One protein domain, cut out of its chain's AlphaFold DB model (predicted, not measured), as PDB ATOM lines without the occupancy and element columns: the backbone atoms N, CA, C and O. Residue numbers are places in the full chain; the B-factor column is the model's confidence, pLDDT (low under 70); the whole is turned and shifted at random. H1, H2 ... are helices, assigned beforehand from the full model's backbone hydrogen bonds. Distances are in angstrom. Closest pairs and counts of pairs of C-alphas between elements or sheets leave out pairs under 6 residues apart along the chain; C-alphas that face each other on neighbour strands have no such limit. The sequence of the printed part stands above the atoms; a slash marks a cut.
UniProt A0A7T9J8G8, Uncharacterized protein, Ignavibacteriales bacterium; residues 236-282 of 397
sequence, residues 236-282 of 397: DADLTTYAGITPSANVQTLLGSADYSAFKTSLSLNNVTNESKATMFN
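AT A GLANCE: This is residues 236 to 282 of the 397 residues of an uncharacterized protein of Ignavibacteriales bacterium (UniProt A0A7T9J8G8). Look for an open, drawn-out string of four short helices, one after another along a long axis, with no core. H2 and H3 come next to each other in the middle of the string, while H1 lies towards one end and H4 towards the other, both away from the other helices. The printed part has 47 residues with four named helices, in the order H1, H2, H3, H4, and no named strand; the class is all helix, with 25 residues in the named helices. The whole is extended, with a radius of gyration of the C-alphas of 15.3 A, and the C-alphas span 48 by 20 by 17 A, a rod in outline.

HOW THE PARTS SIT: Begin at H2, residues 249 to 255, and H3, residues 260 to 266, each 7 residues long. They only just touch, with 3 pairs of C-alphas within 8 A; look at Leu 254 and Phe 263, whose C-alphas are the closest of the two helices at 5.8 A. Their lines stand at a shallow tilt of 9 degrees and run opposite ways, and the two are a helical hairpin. Now turn to H1, residues 237 to 243, which is apart from H2 and from H3. At the other end find H4, residues 277 to 280, which is apart from H1, H2 and H3. In H1, H2 and H3 every pair of O i and N i+4 is within hydrogen-bond range. H4 is too short for any such pair, and 0 of its 1 pair of O i and N i+3 is within range.

IN THESE COORDINATES: Find C-alpha 249 at (-6.588, -20.653, -33.226); from there H2 runs 10.1 A to C-alpha 255. H3 runs 9.9 A from C-alpha 260 to C-alpha 266. Find C-alpha 237 at (-17.826, -15.064, -53.392), where H1 begins; it runs 9.8 A to C-alpha 243. H4 measures 5.3 A and ends at C-alpha 280, at (-28.014, -6.835, -13.778).

THE WHOLE: The two C-alphas farthest apart are those of Asp 236 and Asn 282, the first and last of the printed part, at 49.2 A. The printed part has no cut. The links from H1 to H2, 5 residues, and from H2 to H3, 4 residues, are tight; the link from H3 to H4, 10 residues, is short. Residues 236 to 241, 243 to 249 and 273 to 279 stand free. The mean pLDDT of the printed part is 84.7, but look at residues 273 to 282, where the model's confidence is under 70; the mean of H4 is 56.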
ATOM      1  N   ASP A 236     -17.339 -18.998 -55.884       96.75
ATOM      2  CA  ASP A 236     -18.221 -18.609 -54.790       96.75
ATOM      3  C   ASP A 236     -17.583 -17.425 -54.039       96.75
ATOM      4  O   ASP A 236     -16.435 -17.484 -53.572       96.75
ATOM      5  N   ALA A 237     -18.308 -16.306 -53.989       96.50
ATOM      6  CA  ALA A 237     -17.826 -15.064 -53.392       96.50
ATOM      7  C   ALA A 237     -17.765 -15.139 -51.856       96.50
ATOM      8  O   ALA A 237     -16.859 -14.559 -51.246       96.50
ATOM      9  N   ASP A 238     -18.669 -15.894 -51.231       95.44
ATOM     10  CA  ASP A 238     -18.684 -16.092 -49.784       95.44
ATOM     11  C   ASP A 238     -17.483 -16.946 -49.378       95.44
ATOM     12  O   ASP A 238     -16.758 -16.611 -48.441       95.44
ATOM     13  N   LEU A 239     -17.172 -17.988 -50.150       94.25
ATOM     14  CA  LEU A 239     -15.985 -18.808 -49.916       94.25
ATOM     15  C   LEU A 239     -14.677 -18.030 -50.119       94.25
ATOM     16  O   LEU A 239     -13.719 -18.237 -49.374       94.25
ATOM     17  N   THR A 240     -14.650 -17.089 -51.068       95.62
ATOM     18  CA  THR A 240     -13.530 -16.143 -51.218       95.62
ATOM     19  C   THR A 240     -13.386 -15.261 -49.974       95.62
ATOM     20  O   THR A 240     -12.274 -15.054 -49.487       95.62
ATOM     21  N   THR A 241     -14.505 -14.786 -49.422       95.19
ATOM     22  CA  THR A 241     -14.528 -13.992 -48.185       95.19
ATOM     23  C   THR A 241     -13.993 -14.797 -47.003       95.19
ATOM     24  O   THR A 241     -13.115 -14.318 -46.286       95.19
ATOM     25  N   TYR A 242     -14.442 -16.045 -46.830       92.44
ATOM     26  CA  TYR A 242     -13.945 -16.931 -45.775       92.44
ATOM     27  C   TYR A 242     -12.455 -17.262 -45.936       92.44
ATOM     28  O   TYR A 242     -11.724 -17.234 -44.947       92.44
ATOM     29  N   ALA A 243     -11.985 -17.518 -47.161       91.81
ATOM     30  CA  ALA A 243     -10.572 -17.785 -47.444       91.81
ATOM     31  C   ALA A 243      -9.660 -16.575 -47.160       91.81
ATOM     32  O   ALA A 243      -8.471 -16.753 -46.897       91.81
ATOM     33  N   GLY A 244     -10.207 -15.354 -47.193       94.06
ATOM     34  CA  GLY A 244      -9.498 -14.121 -46.844       94.06
ATOM     35  C   GLY A 244      -9.349 -13.870 -45.337       94.06
ATOM     36  O   GLY A 244      -8.583 -12.988 -44.946       94.06
ATOM     37  N   ILE A 245     -10.047 -14.618 -44.476       94.81
ATOM     38  CA  ILE A 245      -9.900 -14.492 -43.021       94.81
ATOM     39  C   ILE A 245      -8.581 -15.149 -42.607       94.81
ATOM     40  O   ILE A 245      -8.437 -16.367 -42.696       94.81
ATOM     41  N   THR A 246      -7.627 -14.359 -42.104       94.62
ATOM     42  CA  THR A 246      -6.346 -14.879 -41.606       94.62
ATOM     43  C   THR A 246      -6.576 -15.969 -40.552       94.62
ATOM     44  O   THR A 246      -7.146 -15.680 -39.491       94.62
ATOM     45  N   PRO A 247      -6.116 -17.212 -40.790       94.12
ATOM     46  CA  PRO A 247      -6.298 -18.288 -39.831       94.12
ATOM     47  C   PRO A 247      -5.603 -17.973 -38.503       94.12
ATOM     48  O   PRO A 247      -4.435 -17.599 -38.453       94.12
ATOM     49  N   SER A 248      -6.323 -18.165 -37.402       95.44
ATOM     50  CA  SER A 248      -5.770 -18.192 -36.047       95.44
ATOM     51  C   SER A 248      -6.496 -19.256 -35.231       95.44
ATOM     52  O   SER A 248      -7.577 -19.705 -35.623       95.44
ATOM     53  N   ALA A 249      -5.925 -19.687 -34.106       94.62
ATOM     54  CA  ALA A 249      -6.588 -20.653 -33.226       94.62
ATOM     55  C   ALA A 249      -7.973 -20.146 -32.776       94.62
ATOM     56  O   ALA A 249      -8.949 -20.893 -32.789       94.62
ATOM     57  N   ASN A 250      -8.075 -18.848 -32.473       93.94
ATOM     58  CA  ASN A 250      -9.323 -18.224 -32.036       93.94
ATOM     59  C   ASN A 250     -10.351 -18.140 -33.170       93.94
ATOM     60  O   ASN A 250     -11.511 -18.477 -32.960       93.94
ATOM     61  N   VAL A 251      -9.930 -17.746 -34.378       94.44
ATOM     62  CA  VAL A 251     -10.811 -17.704 -35.559       94.44
ATOM     63  C   VAL A 251     -11.347 -19.097 -35.882       94.44
ATOM     64  O   VAL A 251     -12.545 -19.248 -36.087       94.44
ATOM     65  N   GLN A 252     -10.494 -20.122 -35.866       93.69
ATOM     66  CA  GLN A 252     -10.918 -21.506 -36.103       93.69
ATOM     67  C   GLN A 252     -11.887 -21.996 -35.023       93.69
ATOM     68  O   GLN A 252     -12.877 -22.646 -35.341       93.69
ATOM     69  N   THR A 253     -11.641 -21.633 -33.761       94.06
ATOM     70  CA  THR A 253     -12.531 -21.965 -32.639       94.06
ATOM     71  C   THR A 253     -13.911 -21.316 -32.809       94.06
ATOM     72  O   THR A 253     -14.934 -21.969 -32.610       94.06
ATOM     73  N   LEU A 254     -13.959 -20.046 -33.220       93.81
ATOM     74  CA  LEU A 254     -15.217 -19.327 -33.437       93.81
ATOM     75  C   LEU A 254     -15.976 -19.827 -34.671       93.81
ATOM     76  O   LEU A 254     -17.162 -20.124 -34.575       93.81
ATOM     77  N   LEU A 255     -15.306 -19.942 -35.820       91.69
ATOM     78  CA  LEU A 255     -15.935 -20.364 -37.077       91.69
ATOM     79  C   LEU A 255     -16.308 -21.853 -37.085       91.69
ATOM     80  O   LEU A 255     -17.231 -22.241 -37.790       91.69
ATOM     81  N   GLY A 256     -15.611 -22.679 -36.302       92.38
ATOM     82  CA  GLY A 256     -15.915 -24.100 -36.120       92.38
ATOM     83  C   GLY A 256     -16.963 -24.388 -35.039       92.38
ATOM     84  O   GLY A 256     -17.229 -25.555 -34.755       92.38
ATOM     85  N   SER A 257     -17.539 -23.361 -34.405       94.88
ATOM     86  CA  SER A 257     -18.581 -23.543 -33.393       94.88
ATOM     87  C   SER A 257     -19.839 -24.154 -34.019       94.88
ATOM     88  O   SER A 257     -20.398 -23.603 -34.962       94.88
ATOM     89  N   ALA A 258     -20.298 -25.285 -33.477       94.62
ATOM     90  CA  ALA A 258     -21.447 -26.023 -34.014       94.62
ATOM     91  C   ALA A 258     -22.782 -25.268 -33.878       94.62
ATOM     92  O   ALA A 258     -23.714 -25.514 -34.639       94.62
ATOM     93  N   ASP A 259     -22.880 -24.361 -32.903       93.56
ATOM     94  CA  ASP A 259     -24.055 -23.535 -32.646       93.56
ATOM     95  C   ASP A 259     -23.690 -22.242 -31.885       93.56
ATOM     96  O   ASP A 259     -22.538 -21.994 -31.507       93.56
ATOM     97  N   TYR A 260     -24.697 -21.401 -31.627       91.56
ATOM     98  CA  TYR A 260     -24.531 -20.157 -30.872       91.56
ATOM     99  C   TYR A 260     -24.101 -20.365 -29.410       91.56
ATOM    100  O   TYR A 260     -23.482 -19.477 -28.824       91.56
ATOM    101  N   SER A 261     -24.429 -21.499 -28.788       90.19
ATOM    102  CA  SER A 261     -24.039 -21.789 -27.403       90.19
ATOM    103  C   SER A 261     -22.548 -22.116 -27.316       90.19
ATOM    104  O   SER A 261     -21.847 -21.593 -26.446       90.19
ATOM    105  N   ALA A 262     -22.041 -22.911 -28.261       92.00
ATOM    106  CA  ALA A 262     -20.622 -23.181 -28.439       92.00
ATOM    107  C   ALA A 262     -19.852 -21.878 -28.700       92.00
ATOM    108  O   ALA A 262     -18.880 -21.607 -28.000       92.00
ATOM    109  N   PHE A 263     -20.360 -21.008 -29.582       94.12
ATOM    110  CA  PHE A 263     -19.749 -19.700 -29.846       94.12
ATOM    111  C   PHE A 263     -19.654 -18.831 -28.577       94.12
ATOM    112  O   PHE A 263     -18.602 -18.263 -28.278       94.12
ATOM    113  N   LYS A 264     -20.728 -18.762 -27.773       90.06
ATOM    114  CA  LYS A 264     -20.711 -18.065 -26.471       90.06
ATOM    115  C   LYS A 264     -19.725 -18.696 -25.494       90.06
ATOM    116  O   LYS A 264     -19.047 -17.970 -24.774       90.06
ATOM    117  N   THR A 265     -19.619 -20.023 -25.489       90.94
ATOM    118  CA  THR A 265     -18.661 -20.756 -24.652       90.94
ATOM    119  C   THR A 265     -17.227 -20.388 -25.011       90.94
ATOM    120  O   THR A 265     -16.446 -20.077 -24.117       90.94
ATOM    121  N   SER A 266     -16.892 -20.334 -26.303       92.62
ATOM    122  CA  SER A 266     -15.566 -19.928 -26.789       92.62
ATOM    123  C   SER A 266     -15.190 -18.501 -26.384       92.62
ATOM    124  O   SER A 266     -14.014 -18.205 -26.199       92.62
ATOM    125  N   LEU A 267     -16.184 -17.630 -26.196       91.75
ATOM    126  CA  LEU A 267     -16.003 -16.267 -25.694       91.75
ATOM    127  C   LEU A 267     -16.192 -16.145 -24.171       91.75
ATOM    128  O   LEU A 267     -16.149 -15.040 -23.639       91.75
ATOM    129  N   SER A 268     -16.399 -17.259 -23.458       88.62
ATOM    130  CA  SER A 268     -16.723 -17.295 -22.021       88.62
ATOM    131  C   SER A 268     -17.959 -16.474 -21.615       88.62
ATOM    132  O   SER A 268     -18.055 -16.014 -20.484       88.62
ATOM    133  N   LEU A 269     -18.933 -16.314 -22.514       86.38
ATOM    134  CA  LEU A 269     -20.144 -15.503 -22.314       86.38
ATOM    135  C   LEU A 269     -21.336 -16.293 -21.752       86.38
ATOM    136  O   LEU A 269     -22.445 -15.772 -21.682       86.38
ATOM    137  N   ASN A 270     -21.151 -17.554 -21.355       80.81
ATOM    138  CA  ASN A 270     -22.248 -18.394 -20.851       80.81
ATOM    139  C   ASN A 270     -22.843 -17.903 -19.523       80.81
ATOM    140  O   ASN A 270     -23.986 -18.229 -19.219       80.81
ATOM    141  N   ASN A 271     -22.078 -17.135 -18.744       72.12
ATOM    142  CA  ASN A 271     -22.541 -16.496 -17.511       72.12
ATOM    143  C   ASN A 271     -23.227 -15.140 -17.758       72.12
ATOM    144  O   ASN A 271     -23.795 -14.576 -16.829       72.12
ATOM    145  N   VAL A 272     -23.170 -14.622 -18.988       70.56
ATOM    146  CA  VAL A 272     -23.869 -13.408 -19.396       70.56
ATOM    147  C   VAL A 272     -25.183 -13.841 -20.031       70.56
ATOM    148  O   VAL A 272     -25.302 -14.026 -21.244       70.56
ATOM    149  N   THR A 273     -26.200 -14.037 -19.203       68.62
ATOM    150  CA  THR A 273     -27.574 -13.986 -19.692       68.62
ATOM    151  C   THR A 273     -27.826 -12.541 -20.126       68.62
ATOM    152  O   THR A 273     -27.523 -11.600 -19.395       68.62
ATOM    153  N   ASN A 274     -28.293 -12.331 -21.364       63.12
ATOM    154  CA  ASN A 274     -28.642 -10.998 -21.868       63.12
ATOM    155  C   ASN A 274     -29.956 -10.543 -21.222       63.12
ATOM    156  O   ASN A 274     -30.989 -10.400 -21.872       63.12
ATOM    157  N   GLU A 275     -29.941 -10.430 -19.908       58.34
ATOM    158  CA  GLU A 275     -31.017  -9.851 -19.148       58.34
ATOM    159  C   GLU A 275     -30.773  -8.343 -19.161       58.34
ATOM    160  O   GLU A 275     -29.645  -7.877 -18.984       58.34
ATOM    161  N   SER A 276     -31.810  -7.569 -19.489       58.56
ATOM    162  CA  SER A 276     -31.667  -6.122 -19.660       58.56
ATOM    163  C   SER A 276     -30.989  -5.492 -18.440       58.56
ATOM    164  O   SER A 276     -31.121  -5.993 -17.325       58.56
ATOM    165  N   LYS A 277     -30.355  -4.330 -18.625       55.78
ATOM    166  CA  LYS A 277     -29.744  -3.503 -17.568       55.78
ATOM    167  C   LYS A 277     -30.573  -3.410 -16.264       55.78
ATOM    168  O   LYS A 277     -30.001  -3.175 -15.208       55.78
ATOM    169  N   ALA A 278     -31.894  -3.598 -16.324       54.50
ATOM    170  CA  ALA A 278     -32.784  -3.646 -15.168       54.50
ATOM    171  C   ALA A 278     -32.566  -4.842 -14.214       54.50
ATOM    172  O   ALA A 278     -32.830  -4.685 -13.030       54.50
ATOM    173  N   THR A 279     -32.086  -6.007 -14.666       56.41
ATOM    174  CA  THR A 279     -31.861  -7.180 -13.792       56.41
ATOM    175  C   THR A 279     -30.414  -7.292 -13.317       56.41
ATOM    176  O   THR A 279     -30.181  -7.731 -12.198       56.41
ATOM    177  N   MET A 280     -29.449  -6.806 -14.108       57.22
ATOM    178  CA  MET A 280     -28.014  -6.835 -13.778       57.22
ATOM    179  C   MET A 280     -27.672  -6.060 -12.490       57.22
ATOM    180  O   MET A 280     -26.634  -6.294 -11.876       57.22
ATOM    181  N   PHE A 281     -28.548  -5.131 -12.086       62.72
ATOM    182  CA  PHE A 281     -28.436  -4.336 -10.859       62.72
ATOM    183  C   PHE A 281     -29.576  -4.588  -9.863       62.72
ATOM    184  O   PHE A 281     -29.663  -3.896  -8.848       62.72
ATOM    185  N   ASN A 282     -30.444  -5.570 -10.118       50.75
ATOM    186  CA  ASN A 282     -31.492  -5.944  -9.178       50.75
ATOM    187  C   ASN A 282     -30.902  -6.956  -8.182       50.75
ATOM    188  O   ASN A 282     -30.936  -8.158  -8.417       50.75
TER     189      ASN A 282